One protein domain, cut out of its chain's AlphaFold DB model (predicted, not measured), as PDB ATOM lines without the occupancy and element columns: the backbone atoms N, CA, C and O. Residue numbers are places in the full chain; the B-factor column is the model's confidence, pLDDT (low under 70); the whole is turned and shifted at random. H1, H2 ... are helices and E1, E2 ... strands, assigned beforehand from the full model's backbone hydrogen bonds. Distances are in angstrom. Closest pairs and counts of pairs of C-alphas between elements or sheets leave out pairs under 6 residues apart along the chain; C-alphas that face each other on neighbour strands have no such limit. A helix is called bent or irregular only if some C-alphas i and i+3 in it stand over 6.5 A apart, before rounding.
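This is residues 3 to 162 of the 173 residues of the protein "Diacylglycerol kinase catalytic domain protein" of Holdemania filiformis DSM 12042 (UniProt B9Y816). A strongly twisted sheet of seven strands, curled like part of a barrel, has helices over both of its faces: H1 and H5 cover one face, H2, H3 and H4 the other, and the sheet curls round H3. Its two long strands E5 and E7 reach out with the short E6 past the other strands, and beyond them runs a long loop, residues 130 to 150, of which residues 136 to 145 stick out free. The printed part has 160 residues, with five named helices and seven named strands in the order E1 H1 E2 H2 E3 H3 E4 H4 H5 E5 E6 E7, in the mixed class of helices and strands. The sheet is mixed, in the order E2, E1, E3, E4, E7, E5, E6: the first five are parallel neighbours, and E7 with E5 and E5 with E6 are antiparallel. The whole is compact, with a radius of gyration of the C-alphas of 15.6 A and spans of 50 by 34 by 30 A.

In sheet order, E2 is residues 33 to 38, 16.9 A long, and E1 is residues 3 to 7, starting at C-alpha 3 at (4.724, 24.137, -35.870). E3 is residues 58 to 64, 19.3 A, and E4 is residues 81 to 86, 16.4 A. E7, residues 151 to 161, measures 27.3 A, bends by 56 degrees at residue 155 and ends with C-alpha 161 at (2.925, 26.542, -49.769). E5, residues 115 to 124, measures 28.1 A, and E6 is residues 127 to 129. H1, residues 11 to 30, measures 25.4 A from C-alpha 11 at (18.700, 13.227, -45.844); it has a kink of 27 degrees near residue 18 and is irregular, with C-alphas 13 and 16 lying 7.9 A apart. H2 is residues 44 to 50, H3 residues 66 to 75 with 14.3 A, H4 residues 92 to 97, and H5 residues 104 to 112 with 12.1 A.

E2 and E1 are parallel, with N 5 and O 35 at 2.8 A, within hydrogen-bond range. Across E1 and E3, N 6 and O 61 are at 2.8 A; across E3 and E4, N 62 and O 83 at 2.9 A. E4 and E7 are parallel, with N 160 and O 82 at 2.9 A. E7 and E5 are antiparallel, with N 117 and O 159 at 2.7 A. E5 and E6 form a hairpin, with N 129 and O 122 at 2.8 A. E1, H1, E2 and E3, H3, E4 are strand-helix-strand units, each with two parallel neighbour strands and a right-handed crossover; E2, H2, E3 is a split one, with E1 between its strands, also right-handed. H1 is over E1 and E3, along the strands, at a height over the sheet of 8.1 A. H5 is over E4 at a height of 8.8 A. H1 touches H5 with residues 19 to 26 alone, at a steep tilt of 55 degrees, the closest C-alphas being those of Ala 22 and Ala 105, 6.4 A apart. On the opposite face, H2 touches H3, the closest C-alphas being those of Gln 46 and Gly 75, 4.1 A apart. The closest C-alphas of H3 and E6 are those of Asn 74 and Arg 128, 5.9 A apart. H4 is close to H3 but not clearly touching, with the C-alphas of Asp 66 and Tyr 93 at 6.6 A. In H2, H3, H4 and H5 every O i to N i+4 pair is within hydrogen-bond range; in H1, 13 of 16 are.

The C-alphas of Gln 29 and Ser 149, the two farthest apart, are 49.9 A apart. The printed part has no cut. The link from E6 to E7, 21 residues, is long. The mean pLDDT of the printed part is 81.5; residues 131 to 162 are under 70, and E7 has a mean of 38.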
ATOM      1  N   HIS A   3       3.887  24.598 -34.765       97.00
ATOM      2  CA  HIS A   3       4.724  24.137 -35.870       97.00
ATOM      3  C   HIS A   3       5.513  22.895 -35.446       97.00
ATOM      4  O   HIS A   3       6.353  22.970 -34.557       97.00
ATOM      5  N   ILE A   4       5.270  21.745 -36.074       98.12
ATOM      6  CA  ILE A   4       5.979  20.497 -35.755       98.12
ATOM      7  C   ILE A   4       6.827  20.087 -36.953       98.12
ATOM      8  O   ILE A   4       6.292  19.767 -38.007       98.12
ATOM      9  N   PHE A   5       8.145  20.072 -36.800       98.38
ATOM     10  CA  PHE A   5       9.093  19.709 -37.848       98.38
ATOM     11  C   PHE A   5       9.567  18.273 -37.648       98.38
ATOM     12  O   PHE A   5      10.301  17.993 -36.705       98.38
ATOM     13  N   ILE A   6       9.178  17.366 -38.542       98.44
ATOM     14  CA  ILE A   6       9.678  15.989 -38.562       98.44
ATOM     15  C   ILE A   6      10.870  15.945 -39.514       98.44
ATOM     16  O   ILE A   6      10.717  16.093 -40.727       98.44
ATOM     17  N   VAL A   7      12.068  15.780 -38.954       98.12
ATOM     18  CA  VAL A   7      13.328  15.929 -39.685       98.12
ATOM     19  C   VAL A   7      14.045  14.599 -39.809       98.12
ATOM     20  O   VAL A   7      14.364  13.965 -38.805       98.12
ATOM     21  N   ASN A   8      14.393  14.230 -41.042       95.88
ATOM     22  CA  ASN A   8      15.355  13.166 -41.291       95.88
ATOM     23  C   ASN A   8      16.783  13.742 -41.337       95.88
ATOM     24  O   ASN A   8      17.180  14.300 -42.366       95.88
ATOM     25  N   PRO A   9      17.603  13.575 -40.279       92.62
ATOM     26  CA  PRO A   9      18.931  14.180 -40.208       92.62
ATOM     27  C   PRO A   9      19.918  13.610 -41.239       92.62
ATOM     28  O   PRO A   9      20.937  14.241 -41.522       92.62
ATOM     29  N   THR A  10      19.642  12.430 -41.803       90.00
ATOM     30  CA  THR A  10      20.520  11.755 -42.776       90.00
ATOM     31  C   THR A  10      20.205  12.109 -44.233       90.00
ATOM     32  O   THR A  10      20.997  11.797 -45.125       90.00
ATOM     33  N   SER A  11      19.091  12.806 -44.492       85.50
ATOM     34  CA  SER A  11      18.700  13.227 -45.844       85.50
ATOM     35  C   SER A  11      19.747  14.134 -46.504       85.50
ATOM     36  O   SER A  11      20.446  14.899 -45.834       85.50
ATOM     37  N   GLY A  12      19.877  14.005 -47.830       79.62
ATOM     38  CA  GLY A  12      20.710  14.881 -48.665       79.62
ATOM     39  C   GLY A  12      22.201  14.849 -48.342       79.62
ATOM     40  O   GLY A  12      22.866  15.866 -48.471       79.62
ATOM     41  N   LYS A  13      22.742  13.704 -47.904       82.06
ATOM     42  CA  LYS A  13      24.146  13.573 -47.452       82.06
ATOM     43  C   LYS A  13      24.465  14.415 -46.200       82.06
ATOM     44  O   LYS A  13      25.587  14.888 -46.040       82.06
ATOM     45  N   GLY A  14      23.495  14.568 -45.295       77.62
ATOM     46  CA  GLY A  14      23.653  15.298 -44.029       77.62
ATOM     47  C   GLY A  14      23.062  16.710 -44.027       77.62
ATOM     48  O   GLY A  14      23.167  17.421 -43.024       77.62
ATOM     49  N   ASP A  15      22.393  17.103 -45.109       83.19
ATOM     50  CA  ASP A  15      21.649  18.361 -45.218       83.19
ATOM     51  C   ASP A  15      20.513  18.444 -44.200       83.19
ATOM     52  O   ASP A  15      20.237  19.526 -43.686       83.19
ATOM     53  N   GLY A  16      19.947  17.302 -43.800       86.62
ATOM     54  CA  GLY A  16      18.956  17.221 -42.727       86.62
ATOM     55  C   GLY A  16      19.433  17.798 -41.386       86.62
ATOM     56  O   GLY A  16      18.679  18.500 -40.717       86.62
ATOM     57  N   LYS A  17      20.700  17.591 -40.999       92.19
ATOM     58  CA  LYS A  17      21.255  18.196 -39.769       92.19
ATOM     59  C   LYS A  17      21.367  19.716 -39.875       92.19
ATOM     60  O   LYS A  17      21.084  20.429 -38.917       92.19
ATOM     61  N   ARG A  18      21.768  20.213 -41.049       93.19
ATOM     62  CA  ARG A  18      21.848  21.656 -41.325       93.19
ATOM     63  C   ARG A  18      20.458  22.288 -41.332       93.19
ATOM     64  O   ARG A  18      20.284  23.366 -40.772       93.19
ATOM     65  N   ALA A  19      19.478  21.586 -41.897       94.56
ATOM     66  CA  ALA A  19      18.076  21.971 -41.867       94.56
ATOM     67  C   ALA A  19      17.552  22.066 -40.428       94.56
ATOM     68  O   ALA A  19      16.994  23.096 -40.069       94.56
ATOM     69  N   ALA A  20      17.807  21.062 -39.579       96.50
ATOM     70  CA  ALA A  20      17.414  21.096 -38.167       96.50
ATOM     71  C   ALA A  20      17.994  22.316 -37.428       96.50
ATOM     72  O   ALA A  20      17.268  23.007 -36.722       96.50
ATOM     73  N   ALA A  21      19.277  22.629 -37.640       96.12
ATOM     74  CA  ALA A  21      19.903  23.807 -37.040       96.12
ATOM     75  C   ALA A  21      19.291  25.128 -37.545       96.12
ATOM     76  O   ALA A  21      19.082  26.054 -36.763       96.12
ATOM     77  N   ALA A  22      18.979  25.221 -38.842       96.19
ATOM     78  CA  ALA A  22      18.306  26.387 -39.410       96.19
ATOM     79  C   ALA A  22      16.877  26.550 -38.864       96.19
ATOM     80  O   ALA A  22      16.475  27.666 -38.553       96.19
ATOM     81  N   ILE A  23      16.146  25.445 -38.695       97.88
ATOM     82  CA  ILE A  23      14.806  25.427 -38.095       97.88
ATOM     83  C   ILE A  23      14.862  25.884 -36.641       97.88
ATOM     84  O   ILE A  23      14.094  26.762 -36.262       97.88
ATOM     85  N   GLN A  24      15.794  25.350 -35.849       97.88
ATOM     86  CA  GLN A  24      15.967  25.754 -34.454       97.88
ATOM     87  C   GLN A  24      16.201  27.265 -34.345       97.88
ATOM     88  O   GLN A  24      15.546  27.948 -33.562       97.88
ATOM     89  N   LYS A  25      17.076  27.800 -35.203       97.25
ATOM     90  CA  LYS A  25      17.346  29.234 -35.271       97.25
ATOM     91  C   LYS A  25      16.101  30.042 -35.656       97.25
ATOM     92  O   LYS A  25      15.848  31.070 -35.040       97.25
ATOM     93  N   GLU A  26      15.327  29.602 -36.646       96.75
ATOM     94  CA  GLU A  26      14.096  30.290 -37.065       96.75
ATOM     95  C   GLU A  26      13.044  30.311 -35.944       96.75
ATOM     96  O   GLU A  26      12.405  31.345 -35.732       96.75
ATOM     97  N   ILE A  27      12.899  29.203 -35.205       97.31
ATOM     98  CA  ILE A  27      12.003  29.095 -34.045       97.31
ATOM     99  C   ILE A  27      12.401  30.110 -32.971       97.31
ATOM    100  O   ILE A  27      11.554  30.876 -32.514       97.31
ATOM    101  N   GLU A  28      13.683  30.151 -32.608       96.88
ATOM    102  CA  GLU A  28      14.207  31.060 -31.585       96.88
ATOM    103  C   GLU A  28      14.082  32.529 -31.997       96.88
ATOM    104  O   GLU A  28      13.619  33.359 -31.219       96.88
ATOM    105  N   GLN A  29      14.468  32.865 -33.231       96.31
ATOM    106  CA  GLN A  29      14.488  34.250 -33.706       96.31
ATOM    107  C   GLN A  29      13.090  34.854 -33.835       96.31
ATOM    108  O   GLN A  29      12.909  36.044 -33.570       96.31
ATOM    109  N   ASN A  30      12.102  34.047 -34.223       95.12
ATOM    110  CA  ASN A  30      10.735  34.509 -34.450       95.12
ATOM    111  C   ASN A  30       9.774  34.140 -33.310       95.12
ATOM    112  O   ASN A  30       8.581  34.410 -33.428       95.12
ATOM    113  N   HIS A  31      10.276  33.562 -32.211       95.56
ATOM    114  CA  HIS A  31       9.477  33.122 -31.061       95.56
ATOM    115  C   HIS A  31       8.298  32.221 -31.471       95.56
ATOM    116  O   HIS A  31       7.170  32.394 -31.005       95.56
ATOM    117  N   LEU A  32       8.551  31.285 -32.391       95.75
ATOM    118  CA  LEU A  32       7.523  30.372 -32.889       95.75
ATOM    119  C   LEU A  32       7.187  29.324 -31.825       95.75
ATOM    120  O   LEU A  32       8.076  28.820 -31.140       95.75
ATOM    121  N   ASP A  33       5.917  28.922 -31.752       97.06
ATOM    122  CA  ASP A  33       5.519  27.692 -31.057       97.06
ATOM    123  C   ASP A  33       5.946  26.490 -31.913       97.06
ATOM    124  O   ASP A  33       5.172  25.958 -32.712       97.06
ATOM    125  N   GLY A  34       7.240  26.170 -31.851       97.06
ATOM    126  CA  GLY A  34       7.916  25.224 -32.728       97.06
ATOM    127  C   GLY A  34       8.500  24.026 -31.984       97.06
ATOM    128  O   GLY A  34       9.146  24.174 -30.951       97.06
ATOM    129  N   GLU A  35       8.327  22.836 -32.550       97.25
ATOM    130  CA  GLU A  35       8.840  21.568 -32.028       97.25
ATOM    131  C   GLU A  35       9.603  20.828 -33.135       97.25
ATOM    132  O   GLU A  35       9.078  20.649 -34.234       97.25
ATOM    133  N   ILE A  36      10.829  20.369 -32.861       98.38
ATOM    134  CA  ILE A  36      11.620  19.560 -33.801       98.38
ATOM    135  C   ILE A  36      11.628  18.102 -33.328       98.38
ATOM    136  O   ILE A  36      12.067  17.808 -32.219       98.38
ATOM    137  N   ARG A  37      11.197  17.181 -34.195       98.19
ATOM    138  CA  ARG A  37      11.233  15.728 -33.988       98.19
ATOM    139  C   ARG A  37      12.196  15.096 -34.984       98.19
ATOM    140  O   ARG A  37      11.943  15.104 -36.187       98.19
ATOM    141  N   LEU A  38      13.312  14.565 -34.495       97.88
ATOM    142  CA  LEU A  38      14.308  13.907 -35.340       97.88
ATOM    143  C   LEU A  38      13.955  12.429 -35.525       97.88
ATOM    144  O   LEU A  38      13.613  11.754 -34.558       97.88
ATOM    145  N   THR A  39      14.092  11.918 -36.746       97.50
ATOM    146  CA  THR A  39      14.053  10.472 -36.993       97.50
ATOM    147  C   THR A  39      15.427   9.847 -36.758       97.50
ATOM    148  O   THR A  39      16.457  10.404 -37.143       97.50
ATOM    149  N   GLU A  40      15.430   8.635 -36.237       95.31
ATOM    150  CA  GLU A  40      16.566   7.759 -35.981       95.31
ATOM    151  C   GLU A  40      16.649   6.621 -37.010       95.31
ATOM    152  O   GLU A  40      17.748   6.166 -37.327       95.31
ATOM    153  N   TYR A  41      15.515   6.185 -37.570       93.50
ATOM    154  CA  TYR A  41      15.449   5.093 -38.548       93.50
ATOM    155  C   TYR A  41      14.326   5.278 -39.585       93.50
ATOM    156  O   TYR A  41      13.422   6.098 -39.421       93.50
ATOM    157  N   ALA A  42      14.401   4.514 -40.681       91.00
ATOM    158  CA  ALA A  42      13.411   4.542 -41.760       91.00
ATOM    159  C   ALA A  42      12.033   4.056 -41.281       91.00
ATOM    160  O   ALA A  42      11.937   3.046 -40.587       91.00
ATOM    161  N   GLY A  43      10.967   4.754 -41.667       93.00
ATOM    162  CA  GLY A  43       9.597   4.510 -41.210       93.00
ATOM    163  C   GLY A  43       9.208   5.272 -39.939       93.00
ATOM    164  O   GLY A  43       8.022   5.374 -39.630       93.00
ATOM    165  N   GLN A  44      10.163   5.849 -39.201       97.50
ATOM    166  CA  GLN A  44       9.846   6.552 -37.957       97.50
ATOM    167  C   GLN A  44       9.125   7.885 -38.198       97.50
ATOM    168  O   GLN A  44       8.357   8.316 -37.341       97.50
ATOM    169  N   ALA A  45       9.301   8.543 -39.354       97.81
ATOM    170  CA  ALA A  45       8.583   9.793 -39.613       97.81
ATOM    171  C   ALA A  45       7.063   9.567 -39.659       97.81
ATOM    172  O   ALA A  45       6.300  10.421 -39.208       97.81
ATOM    173  N   GLN A  46       6.630   8.390 -40.124       97.56
ATOM    174  CA  GLN A  46       5.230   7.974 -40.106       97.56
ATOM    175  C   GLN A  46       4.704   7.835 -38.672       97.56
ATOM    176  O   GLN A  46       3.625   8.331 -38.359       97.56
ATOM    177  N   GLN A  47       5.477   7.197 -37.791       97.94
ATOM    178  CA  GLN A  47       5.112   7.021 -36.382       97.94
ATOM    179  C   GLN A  47       5.012   8.373 -35.665       97.94
ATOM    180  O   GLN A  47       3.987   8.677 -35.059       97.94
ATOM    181  N   LEU A  48       6.026   9.229 -35.831       98.12
ATOM    182  CA  LEU A  48       6.064  10.564 -35.228       98.12
ATOM    183  C   LEU A  48       4.912  11.454 -35.698       98.12
ATOM    184  O   LEU A  48       4.429  12.273 -34.916       98.12
ATOM    185  N   ALA A  49       4.486  11.317 -36.959       97.38
ATOM    186  CA  ALA A  49       3.339  12.038 -37.499       97.38
ATOM    187  C   ALA A  49       2.009  11.515 -36.931       97.38
ATOM    188  O   ALA A  49       1.142  12.320 -36.592       97.38
ATOM    189  N   ALA A  50       1.866  10.196 -36.767       96.81
ATOM    190  CA  ALA A  50       0.655   9.568 -36.232       96.81
ATOM    191  C   ALA A  50       0.388   9.906 -34.755       96.81
ATOM    192  O   ALA A  50      -0.757   9.885 -34.307       96.81
ATOM    193  N   GLU A  51       1.429  10.253 -33.997       96.56
ATOM    194  CA  GLU A  51       1.324  10.688 -32.598       96.56
ATOM    195  C   GLU A  51       0.796  12.123 -32.434       96.56
ATOM    196  O   GLU A  51       0.471  12.553 -31.321       96.56
ATOM    197  N   ILE A  52       0.738  12.905 -33.515       95.94
ATOM    198  CA  ILE A  52       0.313  14.306 -33.464       95.94
ATOM    199  C   ILE A  52      -1.206  14.357 -33.325       95.94
ATOM    200  O   ILE A  52      -1.948  13.776 -34.110       95.94
ATOM    201  N   LYS A  53      -1.694  15.090 -32.323       93.12
ATOM    202  CA  LYS A  53      -3.135  15.272 -32.135       93.12
ATOM    203  C   LYS A  53      -3.697  16.186 -33.234       93.12
ATOM    204  O   LYS A  53      -3.104  17.239 -33.474       93.12
ATOM    205  N   PRO A  54      -4.828  15.833 -33.871       89.06
ATOM    206  CA  PRO A  54      -5.486  16.712 -34.832       89.06
ATOM    207  C   PRO A  54      -5.910  18.028 -34.172       89.06
ATOM    208  O   PRO A  54      -6.720  18.032 -33.248       89.06
ATOM    209  N   ASP A  55      -5.362  19.134 -34.663       90.06
ATOM    210  CA  ASP A  55      -5.665  20.494 -34.224       90.06
ATOM    211  C   ASP A  55      -5.597  21.424 -35.451       90.06
ATOM    212  O   ASP A  55      -4.561  21.455 -36.122       90.06
ATOM    213  N   PRO A  56      -6.665  22.183 -35.772       86.12
ATOM    214  CA  PRO A  56      -6.671  23.144 -36.875       86.12
ATOM    215  C   PRO A  56      -5.565  24.203 -36.814       86.12
ATOM    216  O   PRO A  56      -5.245  24.794 -37.845       86.12
ATOM    217  N   GLU A  57      -4.988  24.456 -35.642       90.50
ATOM    218  CA  GLU A  57      -3.890  25.401 -35.446       90.50
ATOM    219  C   GLU A  57      -2.507  24.738 -35.511       90.50
ATOM    220  O   GLU A  57      -1.504  25.422 -35.320       90.50
ATOM    221  N   THR A  58      -2.420  23.437 -35.816       93.38
ATOM    222  CA  THR A  58      -1.155  22.705 -35.957       93.38
ATOM    223  C   THR A  58      -0.788  22.472 -37.425       93.38
ATOM    224  O   THR A  58      -1.614  22.073 -38.250       93.38
ATOM    225  N   ILE A  59       0.487  22.687 -37.750       95.19
ATOM    226  CA  ILE A  59       1.084  22.375 -39.054       95.19
ATOM    227  C   ILE A  59       2.256  21.416 -38.843       95.19
ATOM    228  O   ILE A  59       3.105  21.641 -37.978       95.19
ATOM    229  N   VAL A  60       2.312  20.362 -39.657       97.62
ATOM    230  CA  VAL A  60       3.378  19.353 -39.638       97.62
ATOM    231  C   VAL A  60       4.272  19.528 -40.860       97.62
ATOM    232  O   VAL A  60       3.800  19.471 -41.989       97.62
ATOM    233  N   TYR A  61       5.568  19.726 -40.662       97.69
ATOM    234  CA  TYR A  61       6.543  19.913 -41.731       97.69
ATOM    235  C   TYR A  61       7.352  18.635 -41.934       97.69
ATOM    236  O   TYR A  61       8.045  18.189 -41.021       97.69
ATOM    237  N   ALA A  62       7.306  18.071 -43.139       96.75
ATOM    238  CA  ALA A  62       8.225  17.016 -43.549       96.75
ATOM    239  C   ALA A  62       9.538  17.637 -44.034       96.75
ATOM    240  O   ALA A  62       9.559  18.344 -45.044       96.75
ATOM    241  N   VAL A  63      10.628  17.366 -43.316       97.00
ATOM    242  CA  VAL A  63      11.960  17.902 -43.612       97.00
ATOM    243  C   VAL A  63      12.879  16.755 -44.022       97.00
ATOM    244  O   VAL A  63      13.424  16.032 -43.186       97.00
ATOM    245  N   GLY A  64      13.013  16.548 -45.329       94.62
ATOM    246  CA  GLY A  64      13.686  15.371 -45.875       94.62
ATOM    247  C   GLY A  64      13.610  15.289 -47.395       94.62
ATOM    248  O   GLY A  64      13.337  16.279 -48.072       94.62
ATOM    249  N   GLY A  65      13.872  14.096 -47.927       92.06
ATOM    250  CA  GLY A  65      13.565  13.748 -49.320       92.06
ATOM    251  C   GLY A  65      12.169  13.142 -49.489       92.06
ATOM    252  O   GLY A  65      11.383  13.092 -48.543       92.06
ATOM    253  N   ASP A  66      11.893  12.603 -50.678       90.12
ATOM    254  CA  ASP A  66      10.583  12.034 -51.036       90.12
ATOM    255  C   ASP A  66      10.126  10.914 -50.087       90.12
ATOM    256  O   ASP A  66       8.951  10.843 -49.740       90.12
ATOM    257  N   GLY A  67      11.055  10.090 -49.584       91.50
ATOM    258  CA  GLY A  67      10.743   9.059 -48.586       91.50
ATOM    259  C   GLY A  67      10.212   9.635 -47.270       91.50
ATOM    260  O   GLY A  67       9.215   9.152 -46.749       91.50
ATOM    261  N   THR A  68      10.817  10.713 -46.764       94.88
ATOM    262  CA  THR A  68      10.356  11.383 -45.536       94.88
ATOM    263  C   THR A  68       9.011  12.069 -45.753       94.88
ATOM    264  O   THR A  68       8.140  11.980 -44.895       94.88
ATOM    265  N   ILE A  69       8.815  12.706 -46.909       93.56
ATOM    266  CA  ILE A  69       7.526  13.299 -47.286       93.56
ATOM    267  C   ILE A  69       6.441  12.209 -47.310       93.56
ATOM    268  O   ILE A  69       5.386  12.375 -46.702       93.56
ATOM    269  N   TRP A  70       6.724  11.070 -47.945       93.62
ATOM    270  CA  TRP A  70       5.804   9.936 -48.022       93.62
ATOM    271  C   TRP A  70       5.480   9.338 -46.648       93.62
ATOM    272  O   TRP A  70       4.312   9.081 -46.356       93.62
ATOM    273  N   GLU A  71       6.480   9.140 -45.787       96.00
ATOM    274  CA  GLU A  71       6.269   8.630 -44.428       96.00
ATOM    275  C   GLU A  71       5.378   9.573 -43.610       96.00
ATOM    276  O   GLU A  71       4.409   9.123 -43.001       96.00
ATOM    277  N   VAL A  72       5.646  10.884 -43.646       96.50
ATOM    278  CA  VAL A  72       4.826  11.875 -42.934       96.50
ATOM    279  C   VAL A  72       3.391  11.873 -43.458       96.50
ATOM    280  O   VAL A  72       2.475  11.806 -42.645       96.50
ATOM    281  N   LEU A  73       3.166  11.868 -44.779       94.69
ATOM    282  CA  LEU A  73       1.815  11.809 -45.361       94.69
ATOM    283  C   LEU A  73       1.005  10.609 -44.848       94.69
ATOM    284  O   LEU A  73      -0.189  10.729 -44.556       94.69
ATOM    285  N   ASN A  74       1.650   9.446 -44.772       95.12
ATOM    286  CA  ASN A  74       1.009   8.199 -44.363       95.12
ATOM    287  C   ASN A  74       0.826   8.083 -42.847       95.12
ATOM    288  O   ASN A  74       0.038   7.260 -42.388       95.12
ATOM    289  N   GLY A  75       1.525   8.908 -42.068       95.25
ATOM    290  CA  GLY A  75       1.300   9.041 -40.634       95.25
ATOM    291  C   GLY A  75       0.314  10.151 -40.291       95.25
ATOM    292  O   GLY A  75      -0.270  10.122 -39.217       95.25
ATOM    293  N   LEU A  76       0.111  11.116 -41.192       94.12
ATOM    294  CA  LEU A  76      -0.626  12.336 -40.899       94.12
ATOM    295  C   LEU A  76      -2.121  12.056 -40.650       94.12
ATOM    296  O   LEU A  76      -2.828  11.570 -41.551       94.12
ATOM    297  N   PRO A  77      -2.638  12.411 -39.461       91.44
ATOM    298  CA  PRO A  77      -4.065  12.386 -39.195       91.44
ATOM    299  C   PRO A  77      -4.864  13.258 -40.178       91.44
ATOM    300  O   PRO A  77      -4.402  14.336 -40.567       91.44
ATOM    301  N   PRO A  78      -6.089  12.848 -40.556       86.25
ATOM    302  CA  PRO A  78      -6.966  13.669 -41.384       86.25
ATOM    303  C   PRO A  78      -7.200  15.061 -40.781       86.25
ATOM    304  O   PRO A  78      -7.388  15.203 -39.574       86.25
ATOM    305  N   GLY A  79      -7.220  16.089 -41.632       83.50
ATOM    306  CA  GLY A  79      -7.493  17.475 -41.233       83.50
ATOM    307  C   GLY A  79      -6.275  18.276 -40.762       83.50
ATOM    308  O   GLY A  79      -6.368  19.503 -40.686       83.50
ATOM    309  N   LEU A  80      -5.128  17.635 -40.509       90.38
ATOM    310  CA  LEU A  80      -3.875  18.350 -40.266       90.38
ATOM    311  C   LEU A  80      -3.266  18.876 -41.567       90.38
ATOM    312  O   LEU A  80      -3.393  18.281 -42.639       90.38
ATOM    313  N   ARG A  81      -2.584  20.016 -41.454       91.50
ATOM    314  CA  ARG A  81      -1.879  20.652 -42.569       91.50
ATOM    315  C   ARG A  81      -0.456  20.129 -42.646       91.50
ATOM    316  O   ARG A  81       0.191  19.941 -41.614       91.50
ATOM    317  N   MET A  82       0.034  19.964 -43.870       93.56
ATOM    318  CA  MET A  82       1.390  19.493 -44.130       93.56
ATOM    319  C   MET A  82       2.198  20.544 -44.887       93.56
ATOM    320  O   MET A  82       1.769  21.024 -45.936       93.56
ATOM    321  N   GLY A  83       3.376  20.886 -44.373       94.12
ATOM    322  CA  GLY A  83       4.404  21.655 -45.070       94.12
ATOM    323  C   GLY A  83       5.526  20.744 -45.565       94.12
ATOM    324  O   GLY A  83       5.791  19.692 -44.981       94.12
ATOM    325  N   ILE A  84       6.207  21.148 -46.636       93.81
ATOM    326  CA  ILE A  84       7.311  20.379 -47.222       93.81
ATOM    327  C   ILE A  84       8.555  21.250 -47.265       93.81
ATOM    328  O   ILE A  84       8.546  22.327 -47.854       93.81
ATOM    329  N   LEU A  85       9.628  20.760 -46.650       94.25
ATOM    330  CA  LEU A  85      10.938  21.396 -46.638       94.25
ATOM    331  C   LEU A  85      11.963  20.413 -47.223       94.25
ATOM    332  O   LEU A  85      12.507  19.576 -46.496       94.25
ATOM    333  N   PRO A  86      12.211  20.465 -48.542       91.50
ATOM    334  CA  PRO A  86      13.102  19.537 -49.223       91.50
ATOM    335  C   PRO A  86      14.548  19.679 -48.730       91.50
ATOM    336  O   PRO A  86      15.157  20.747 -48.807       91.50
ATOM    337  N   CYS A  87      15.129  18.572 -48.281       90.44
ATOM    338  CA  CYS A  87      16.568  18.453 -48.031       90.44
ATOM    339  C   CYS A  87      17.138  17.105 -48.503       90.44
ATOM    340  O   CYS A  87      18.221  16.704 -48.088       90.44
ATOM    341  N   GLY A  88      16.412  16.381 -49.362       85.81
ATOM    342  CA  GLY A  88      16.890  15.179 -50.043       85.81
ATOM    343  C   GLY A  88      17.694  15.483 -51.313       85.81
ATOM    344  O   GLY A  88      17.933  16.634 -51.665       85.81
ATOM    345  N   THR A  89      18.119  14.429 -52.016       81.50
ATOM    346  CA  THR A  89      18.902  14.554 -53.262       81.50
ATOM    347  C   THR A  89      18.026  14.715 -54.513       81.50
ATOM    348  O   THR A  89      18.407  15.469 -55.402       81.50
ATOM    349  N   GLY A  90      16.875  14.031 -54.582       80.25
ATOM    350  CA  GLY A  90      15.924  14.120 -55.705       80.25
ATOM    351  C   GLY A  90      14.887  15.225 -55.503       80.25
ATOM    352  O   GLY A  90      14.860  16.196 -56.260       80.25
ATOM    353  N   ASN A  91      14.109  15.121 -54.416       85.44
ATOM    354  CA  ASN A  91      13.016  16.039 -54.061       85.44
ATOM    355  C   ASN A  91      12.013  16.199 -55.212       85.44
ATOM    356  O   ASN A  91      11.572  17.314 -55.506       85.44
ATOM    357  N   ASP A  92      11.694  15.098 -55.890       85.31
ATOM    358  CA  ASP A  92      10.911  15.119 -57.124       85.31
ATOM    359  C   ASP A  92       9.530  15.721 -56.885       85.31
ATOM    360  O   ASP A  92       9.106  16.590 -57.648       85.31
ATOM    361  N   TYR A  93       8.872  15.355 -55.778       83.31
ATOM    362  CA  TYR A  93       7.560  15.914 -55.467       83.31
ATOM    363  C   TYR A  93       7.620  17.423 -55.219       83.31
ATOM    364  O   TYR A  93       6.810  18.169 -55.765       83.31
ATOM    365  N   TYR A  94       8.616  17.901 -54.463       84.94
ATOM    366  CA  TYR A  94       8.788  19.339 -54.240       84.94
ATOM    367  C   TYR A  94       8.978  20.092 -55.563       84.94
ATOM    368  O   TYR A  94       8.359  21.129 -55.772       84.94
ATOM    369  N   ARG A  95       9.773  19.546 -56.490       85.19
ATOM    370  CA  ARG A  95      10.026  20.170 -57.799       85.19
ATOM    371  C   ARG A  95       8.787  20.239 -58.695       85.19
ATOM    372  O   ARG A  95       8.763  21.064 -59.608       85.19
ATOM    373  N   MET A  96       7.785  19.389 -58.463       83.69
ATOM    374  CA  MET A  96       6.496  19.454 -59.160       83.69
ATOM    375  C   MET A  96       5.630  20.611 -58.652       83.69
ATOM    376  O   MET A  96       4.971  21.264 -59.456       83.69
ATOM    377  N   ILE A  97       5.650  20.881 -57.341       81.25
ATOM    378  CA  ILE A  97       4.805  21.902 -56.700       81.25
ATOM    379  C   ILE A  97       5.467  23.286 -56.618       81.25
ATOM    380  O   ILE A  97       4.769  24.297 -56.589       81.25
ATOM    381  N   ASP A  98       6.800  23.356 -56.599       80.38
ATOM    382  CA  ASP A  98       7.566  24.601 -56.571       80.38
ATOM    383  C   ASP A  98       8.894  24.445 -57.329       80.38
ATOM    384  O   ASP A  98       9.737  23.601 -57.028       80.38
ATOM    385  N   GLN A  99       9.095  25.288 -58.342       76.12
ATOM    386  CA  GLN A  99      10.283  25.257 -59.201       76.12
ATOM    387  C   GLN A  99      11.367  26.246 -58.759       76.12
ATOM    388  O   GLN A  99      12.442  26.315 -59.368       76.12
ATOM    389  N   ARG A 100      11.100  27.050 -57.723       81.62
ATOM    390  CA  ARG A 100      12.028  28.081 -57.262       81.62
ATOM    391  C   ARG A 100      13.238  27.440 -56.592       81.62
ATOM    392  O   ARG A 100      13.136  26.532 -55.773       81.62
ATOM    393  N   LYS A 101      14.420  27.961 -56.917       81.44
ATOM    394  CA  LYS A 101      15.684  27.566 -56.285       81.44
ATOM    395  C   LYS A 101      16.026  28.571 -55.198       81.44
ATOM    396  O   LYS A 101      16.768  29.518 -55.442       81.44
ATOM    397  N   LEU A 102      15.437  28.384 -54.021       85.44
ATOM    398  CA  LEU A 102      15.670  29.245 -52.865       85.44
ATOM    399  C   LEU A 102      16.693  28.615 -51.912       85.44
ATOM    400  O   LEU A 102      16.702  27.392 -51.745       85.44
ATOM    401  N   PRO A 103      17.534  29.422 -51.242       90.12
ATOM    402  CA  PRO A 103      18.281  28.957 -50.081       90.12
ATOM    403  C   PRO A 103      17.327  28.394 -49.018       90.12
ATOM    404  O   PRO A 103      16.253  28.953 -48.795       90.12
ATOM    405  N   PHE A 104      17.736  27.333 -48.315       90.62
ATOM    406  CA  PHE A 104      16.876  26.647 -47.340       90.62
ATOM    407  C   PHE A 104      16.281  27.594 -46.286       90.62
ATOM    408  O   PHE A 104      15.097  27.511 -46.000       90.62
ATOM    409  N   ALA A 105      17.072  28.529 -45.748       91.25
ATOM    410  CA  ALA A 105      16.588  29.486 -44.750       91.25
ATOM    411  C   ALA A 105      15.462  30.388 -45.288       91.25
ATOM    412  O   ALA A 105      14.477  30.626 -44.599       91.25
ATOM    413  N   GLN A 106      15.573  30.841 -46.540       91.75
ATOM    414  CA  GLN A 106      14.521  31.630 -47.177       91.75
ATOM    415  C   GLN A 106      13.272  30.776 -47.424       91.75
ATOM    416  O   GLN A 106      12.162  31.206 -47.129       91.75
ATOM    417  N   MET A 107      13.452  29.553 -47.923       92.69
ATOM    418  CA  MET A 107      12.355  28.613 -48.144       92.69
ATOM    419  C   MET A 107      11.621  28.274 -46.843       92.69
ATOM    420  O   MET A 107      10.395  28.261 -46.823       92.69
ATOM    421  N   LEU A 108      12.357  28.038 -45.756       94.38
ATOM    422  CA  LEU A 108      11.819  27.810 -44.419       94.38
ATOM    423  C   LEU A 108      10.937  28.979 -43.978       94.38
ATOM    424  O   LEU A 108       9.773  28.767 -43.643       94.38
ATOM    425  N   HIS A 109      11.473  30.198 -44.044       92.88
ATOM    426  CA  HIS A 109      10.750  31.407 -43.672       92.88
ATOM    427  C   HIS A 109       9.470  31.586 -44.505       92.88
ATOM    428  O   HIS A 109       8.377  31.740 -43.960       92.88
ATOM    429  N   GLU A 110       9.575  31.481 -45.833       91.69
ATOM    430  CA  GLU A 110       8.428  31.605 -46.739       91.69
ATOM    431  C   GLU A 110       7.385  30.502 -46.534       91.69
ATOM    432  O   GLU A 110       6.190  30.754 -46.673       91.69
ATOM    433  N   THR A 111       7.816  29.285 -46.195       91.50
ATOM    434  CA  THR A 111       6.901  28.175 -45.914       91.50
ATOM    435  C   THR A 111       6.183  28.413 -44.593       91.50
ATOM    436  O   THR A 111       4.980  28.224 -44.534       91.50
ATOM    437  N   ILE A 112       6.847  28.894 -43.541       92.38
ATOM    438  CA  ILE A 112       6.178  29.216 -42.268       92.38
ATOM    439  C   ILE A 112       5.136  30.328 -42.458       92.38
ATOM    440  O   ILE A 112       4.018  30.205 -41.964       92.38
ATOM    441  N   GLN A 113       5.466  31.364 -43.234       89.12
ATOM    442  CA  GLN A 113       4.576  32.499 -43.528       89.12
ATOM    443  C   GLN A 113       3.580  32.235 -44.673       89.12
ATOM    444  O   GLN A 113       2.808  33.120 -45.049       89.12
ATOM    445  N   GLY A 114       3.632  31.044 -45.275       85.50
ATOM    446  CA  GLY A 114       2.822  30.667 -46.429       85.50
ATOM    447  C   GLY A 114       1.324  30.596 -46.141       85.50
ATOM    448  O   GLY A 114       0.854  30.925 -45.055       85.50
ATOM    449  N   LYS A 115       0.546  30.159 -47.131       82.06
ATOM    450  CA  LYS A 115      -0.882  29.874 -46.956       82.06
ATOM    451  C   LYS A 115      -1.157  28.415 -47.317       82.06
ATOM    452  O   LYS A 115      -0.511  27.879 -48.213       82.06
ATOM    453  N   PRO A 116      -2.127  27.766 -46.658       83.00
ATOM    454  CA  PRO A 116      -2.542  26.434 -47.047       83.00
ATOM    455  C   PRO A 116      -3.241  26.479 -48.402       83.00
ATOM    456  O   PRO A 116      -4.066  27.357 -48.661       83.00
ATOM    457  N   VAL A 117      -2.945  25.490 -49.225       83.12
ATOM    458  CA  VAL A 117      -3.479  25.252 -50.559       83.12
ATOM    459  C   VAL A 117      -3.919  23.808 -50.633       83.12
ATOM    460  O   VAL A 117      -3.286  22.934 -50.058       83.12
ATOM    461  N   GLU A 118      -5.032  23.546 -51.285       82.75
ATOM    462  CA  GLU A 118      -5.561  22.193 -51.394       82.75
ATOM    463  C   GLU A 118      -4.819  21.414 -52.486       82.75
ATOM    464  O   GLU A 118      -4.566  21.941 -53.566       82.75
ATOM    465  N   VAL A 119      -4.397  20.191 -52.165       81.44
ATOM    466  CA  VAL A 119      -3.634  19.306 -53.043       81.44
ATOM    467  C   VAL A 119      -4.184  17.896 -52.943       81.44
ATOM    468  O   VAL A 119      -4.478  17.395 -51.855       81.44
ATOM    469  N   ASP A 120      -4.305  17.265 -54.101       81.31
ATOM    470  CA  ASP A 120      -4.757  15.890 -54.223       81.31
ATOM    471  C   ASP A 120      -3.631  14.908 -53.879       81.31
ATOM    472  O   ASP A 120      -2.443  15.170 -54.088       81.31
ATOM    473  N   PHE A 121      -4.005  13.737 -53.376       81.94
ATOM    474  CA  PHE A 121      -3.121  12.579 -53.317       81.94
ATOM    475  C   PHE A 121      -3.828  11.366 -53.909       81.94
ATOM    476  O   PHE A 121      -5.053  11.243 -53.874       81.94
ATOM    477  N   GLY A 122      -3.047  10.441 -54.453       81.50
ATOM    478  CA  GLY A 122      -3.563   9.137 -54.828       81.50
ATOM    479  C   GLY A 122      -3.643   8.222 -53.611       81.50
ATOM    480  O   GLY A 122      -2.793   8.291 -52.719       81.50
ATOM    481  N   GLN A 123      -4.640   7.341 -53.577       82.06
ATOM    482  CA  GLN A 123      -4.779   6.337 -52.529       82.06
ATOM    483  C   GLN A 123      -4.891   4.931 -53.130       82.06
ATOM    484  O   GLN A 123      -5.634   4.684 -54.080       82.06
ATOM    485  N   CYS A 124      -4.133   4.000 -52.558       80.25
ATOM    486  CA  CYS A 124      -4.177   2.578 -52.870       80.25
ATOM    487  C   CYS A 124      -4.240   1.810 -51.547       80.25
ATOM    488  O   CYS A 124      -3.294   1.843 -50.756       80.25
ATOM    489  N   HIS A 125      -5.363   1.143 -51.282       83.12
ATOM    490  CA  HIS A 125      -5.691   0.619 -49.951       83.12
ATOM    491  C   HIS A 125      -5.563   1.704 -48.858       83.12
ATOM    492  O   HIS A 125      -6.209   2.749 -48.925       83.12
ATOM    493  N   HIS A 126      -4.733   1.478 -47.839       83.25
ATOM    494  CA  HIS A 126      -4.476   2.445 -46.770       83.25
ATOM    495  C   HIS A 126      -3.287   3.373 -47.067       83.25
ATOM    496  O   HIS A 126      -3.026   4.287 -46.287       83.25
ATOM    497  N   TRP A 127      -2.576   3.158 -48.179       84.50
ATOM    498  CA  TRP A 127      -1.409   3.948 -48.553       84.50
ATOM    499  C   TRP A 127      -1.799   5.150 -49.400       84.50
ATOM    500  O   TRP A 127      -2.520   5.034 -50.393       84.50
ATOM    501  N   ARG A 128      -1.256   6.304 -49.030       86.56
ATOM    502  CA  ARG A 128      -1.366   7.571 -49.746       86.56
ATOM    503  C   ARG A 128      -0.066   7.841 -50.502       86.56
ATOM    504  O   ARG A 128       1.024   7.547 -49.998       86.56
ATOM    505  N   PHE A 129      -0.159   8.416 -51.696       81.94
ATOM    506  CA  PHE A 129       0.997   8.766 -52.519       81.94
ATOM    507  C   PHE A 129       0.823  10.113 -53.227       81.94
ATOM    508  O   PHE A 129      -0.274  10.505 -53.610       81.94
ATOM    509  N   HIS A 130       1.943  10.810 -53.404       73.00
ATOM    510  CA  HIS A 130       1.991  12.176 -53.927       73.00
ATOM    511  C   HIS A 130       2.337  12.285 -55.418       73.00
ATOM    512  O   HIS A 130       1.912  13.230 -56.070       73.00
ATOM    513  N   ASN A 131       3.155  11.369 -55.941       69.50
ATOM    514  CA  ASN A 131       3.730  11.493 -57.283       69.50
ATOM    515  C   ASN A 131       3.149  10.439 -58.229       69.50
ATOM    516  O   ASN A 131       2.318  10.736 -59.080       69.50
ATOM    517  N   CYS A 132       3.538   9.182 -58.046       66.31
ATOM    518  CA  CYS A 132       3.077   8.095 -58.890       66.31
ATOM    519  C   CYS A 132       3.074   6.773 -58.124       66.31
ATOM    520  O   CYS A 132       3.755   6.613 -57.110       66.31
ATOM    521  N   THR A 133       2.300   5.824 -58.639       60.47
ATOM    522  CA  THR A 133       2.429   4.403 -58.328       60.47
ATOM    523  C   THR A 133       2.785   3.689 -59.629       60.47
ATOM    524  O   THR A 133       2.205   3.987 -60.675       60.47
ATOM    525  N   THR A 134       3.782   2.807 -59.602       59.16
ATOM    526  CA  THR A 134       4.250   2.069 -60.782       59.16
ATOM    527  C   THR A 134       3.976   0.581 -60.602       59.16
ATOM    528  O   THR A 134       4.335  -0.008 -59.585       59.16
ATOM    529  N   LEU A 135       3.365  -0.047 -61.607       57.31
ATOM    530  CA  LEU A 135       3.211  -1.500 -61.681       57.31
ATOM    531  C   LEU A 135       4.240  -2.050 -62.678       57.31
ATOM    532  O   LEU A 135       4.292  -1.596 -63.819       57.31
ATOM    533  N   GLY A 136       5.049  -3.028 -62.262       58.75
ATOM    534  CA  GLY A 136       5.967  -3.746 -63.159       58.75
ATOM    535  C   GLY A 136       7.365  -3.138 -63.345       58.75
ATOM    536  O   GLY A 136       8.113  -3.627 -64.187       58.75
ATOM    537  N   LEU A 137       7.751  -2.125 -62.557       47.88
ATOM    538  CA  LEU A 137       9.130  -1.619 -62.486       47.88
ATOM    539  C   LEU A 137       9.701  -1.824 -61.071       47.88
ATOM    540  O   LEU A 137       9.175  -1.284 -60.104       47.88
ATOM    541  N   ASP A 138      10.767  -2.628 -61.012       44.41
ATOM    542  CA  ASP A 138      11.596  -3.035 -59.863       44.41
ATOM    543  C   ASP A 138      10.893  -3.813 -58.725       44.41
ATOM    544  O   ASP A 138      10.694  -3.345 -57.601       44.41
ATOM    545  N   ALA A 139      10.554  -5.074 -59.014       38.47
ATOM    546  CA  ALA A 139      10.173  -6.076 -58.017       38.47
ATOM    547  C   ALA A 139      11.398  -6.494 -57.178       38.47
ATOM    548  O   ALA A 139      11.990  -7.544 -57.421       38.47
ATOM    549  N   GLY A 140      11.825  -5.659 -56.221       43.38
ATOM    550  CA  GLY A 140      13.030  -5.981 -55.447       43.38
ATOM    551  C   GLY A 140      13.295  -5.277 -54.115       43.38
ATOM    552  O   GLY A 140      14.230  -5.701 -53.441       43.38
ATOM    553  N   GLN A 141      12.548  -4.251 -53.679       39.00
ATOM    554  CA  GLN A 141      12.953  -3.502 -52.466       39.00
ATOM    555  C   GLN A 141      11.977  -3.449 -51.285       39.00
ATOM    556  O   GLN A 141      12.347  -2.914 -50.242       39.00
ATOM    557  N   ARG A 142      10.784  -4.043 -51.357       41.94
ATOM    558  CA  ARG A 142       9.915  -4.281 -50.181       41.94
ATOM    559  C   ARG A 142       9.133  -5.578 -50.389       41.94
ATOM    560  O   ARG A 142       9.003  -5.964 -51.548       41.94
ATOM    561  N   PRO A 143       8.640  -6.254 -49.328       39.09
ATOM    562  CA  PRO A 143       7.855  -7.477 -49.472       39.09
ATOM    563  C   PRO A 143       6.680  -7.211 -50.413       39.09
ATOM    564  O   PRO A 143       5.727  -6.512 -50.067       39.09
ATOM    565  N   GLY A 144       6.824  -7.689 -51.646       47.62
ATOM    566  CA  GLY A 144       5.768  -7.711 -52.631       47.62
ATOM    567  C   GLY A 144       4.850  -8.850 -52.255       47.62
ATOM    568  O   GLY A 144       5.324  -9.971 -52.170       47.62
ATOM    569  N   ASP A 145       3.599  -8.512 -51.955       41.25
ATOM    570  CA  ASP A 145       2.421  -9.381 -52.074       41.25
ATOM    571  C   ASP A 145       1.157  -8.553 -51.786       41.25
ATOM    572  O   ASP A 145       0.328  -8.882 -50.943       41.25
ATOM    573  N   GLN A 146       1.000  -7.423 -52.481       43.28
ATOM    574  CA  GLN A 146      -0.304  -6.768 -52.600       43.28
ATOM    575  C   GLN A 146      -0.525  -6.421 -54.064       43.28
ATOM    576  O   GLN A 146      -0.087  -5.387 -54.566       43.28
ATOM    577  N   ILE A 147      -1.177  -7.348 -54.766       43.53
ATOM    578  CA  ILE A 147      -1.833  -7.066 -56.039       43.53
ATOM    579  C   ILE A 147      -2.771  -5.888 -55.769       43.53
ATOM    580  O   ILE A 147      -3.693  -6.012 -54.961       43.53
ATOM    581  N   ILE A 148      -2.501  -4.748 -56.408       44.34
ATOM    582  CA  ILE A 148      -3.361  -3.566 -56.362       44.34
ATOM    583  C   ILE A 148      -4.720  -3.990 -56.920       44.34
ATOM    584  O   ILE A 148      -4.891  -4.126 -58.128       44.34
ATOM    585  N   SER A 149      -5.660  -4.274 -56.025       40.12
ATOM    586  CA  SER A 149      -7.027  -4.676 -56.372       40.12
ATOM    587  C   SER A 149      -7.979  -3.481 -56.352       40.12
ATOM    588  O   SER A 149      -9.017  -3.522 -57.005       40.12
ATOM    589  N   GLU A 150      -7.599  -2.400 -55.664       41.69
ATOM    590  CA  GLU A 150      -8.413  -1.200 -55.487       41.69
ATOM    591  C   GLU A 150      -7.533   0.062 -55.562       41.69
ATOM    592  O   GLU A 150      -6.739   0.358 -54.665       41.69
ATOM    593  N   LEU A 151      -7.678   0.809 -56.659       38.47
ATOM    594  CA  LEU A 151      -7.174   2.172 -56.832       38.47
ATOM    595  C   LEU A 151      -8.368   3.116 -56.734       38.47
ATOM    596  O   LEU A 151      -9.297   3.024 -57.536       38.47
ATOM    597  N   SER A 152      -8.339   4.035 -55.775       38.41
ATOM    598  CA  SER A 152      -9.368   5.063 -55.630       38.41
ATOM    599  C   SER A 152      -8.710   6.434 -55.546       38.41
ATOM    600  O   SER A 152      -7.829   6.651 -54.715       38.41
ATOM    601  N   ALA A 153      -9.152   7.381 -56.371       35.62
ATOM    602  CA  ALA A 153      -8.865   8.792 -56.143       35.62
ATOM    603  C   ALA A 153      -9.735   9.253 -54.966       35.62
ATOM    604  O   ALA A 153     -10.954   9.335 -55.104       35.62
ATOM    605  N   ALA A 154      -9.145   9.481 -53.792       34.19
ATOM    606  CA  ALA A 154      -9.902   9.968 -52.647       34.19
ATOM    607  C   ALA A 154      -9.067  10.878 -51.737       34.19
ATOM    608  O   ALA A 154      -8.102  10.447 -51.112       34.19
ATOM    609  N   ALA A 155      -9.597  12.095 -51.607       35.50
ATOM    610  CA  ALA A 155      -9.336  13.146 -50.629       35.50
ATOM    611  C   ALA A 155      -8.205  14.155 -50.909       35.50
ATOM    612  O   ALA A 155      -7.094  13.851 -51.327       35.50
ATOM    613  N   VAL A 156      -8.572  15.401 -50.616       35.69
ATOM    614  CA  VAL A 156      -7.793  16.634 -50.695       35.69
ATOM    615  C   VAL A 156      -7.142  16.867 -49.331       35.69
ATOM    616  O   VAL A 156      -7.827  16.799 -48.306       35.69
ATOM    617  N   PHE A 157      -5.849  17.185 -49.279       38.22
ATOM    618  CA  PHE A 157      -5.228  17.755 -48.076       38.22
ATOM    619  C   PHE A 157      -4.764  19.178 -48.349       38.22
ATOM    620  O   PHE A 157      -4.486  19.557 -49.479       38.22
ATOM    621  N   ARG A 158      -4.660  19.989 -47.299       36.41
ATOM    622  CA  ARG A 158      -4.116  21.340 -47.421       36.41
ATOM    623  C   ARG A 158      -2.590  21.300 -47.301       36.41
ATOM    624  O   ARG A 158      -2.061  21.242 -46.189       36.41
ATOM    625  N   LEU A 159      -1.901  21.322 -48.437       41.19
ATOM    626  CA  LEU A 159      -0.471  21.585 -48.562       41.19
ATOM    627  C   LEU A 159      -0.187  23.043 -48.186       41.19
ATOM    628  O   LEU A 159      -0.801  23.955 -48.711       41.19
ATOM    629  N   TRP A 160       0.740  23.316 -47.282       41.38
ATOM    630  CA  TRP A 160       1.101  24.690 -46.939       41.38
ATOM    631  C   TRP A 160       2.244  25.172 -47.833       41.38
ATOM    632  O   TRP A 160       3.399  24.806 -47.612       41.38
ATOM    633  N   THR A 161       1.929  25.967 -48.858       38.50
ATOM    634  CA  THR A 161       2.925  26.542 -49.769       38.50
ATOM    635  C   THR A 161       3.064  28.042 -49.530       38.50
ATOM    636  O   THR A 161       2.112  28.764 -49.223       38.50
ATOM    637  N   GLY A 162       4.288  28.550 -49.664       38.25
ATOM    638  CA  GLY A 162       4.507  29.990 -49.766       38.25
ATOM    639  C   GLY A 162       3.682  30.594 -50.913       38.25
ATOM    640  O   GLY A 162       3.619  30.037 -52.006       38.25
TER     641      GLY A 162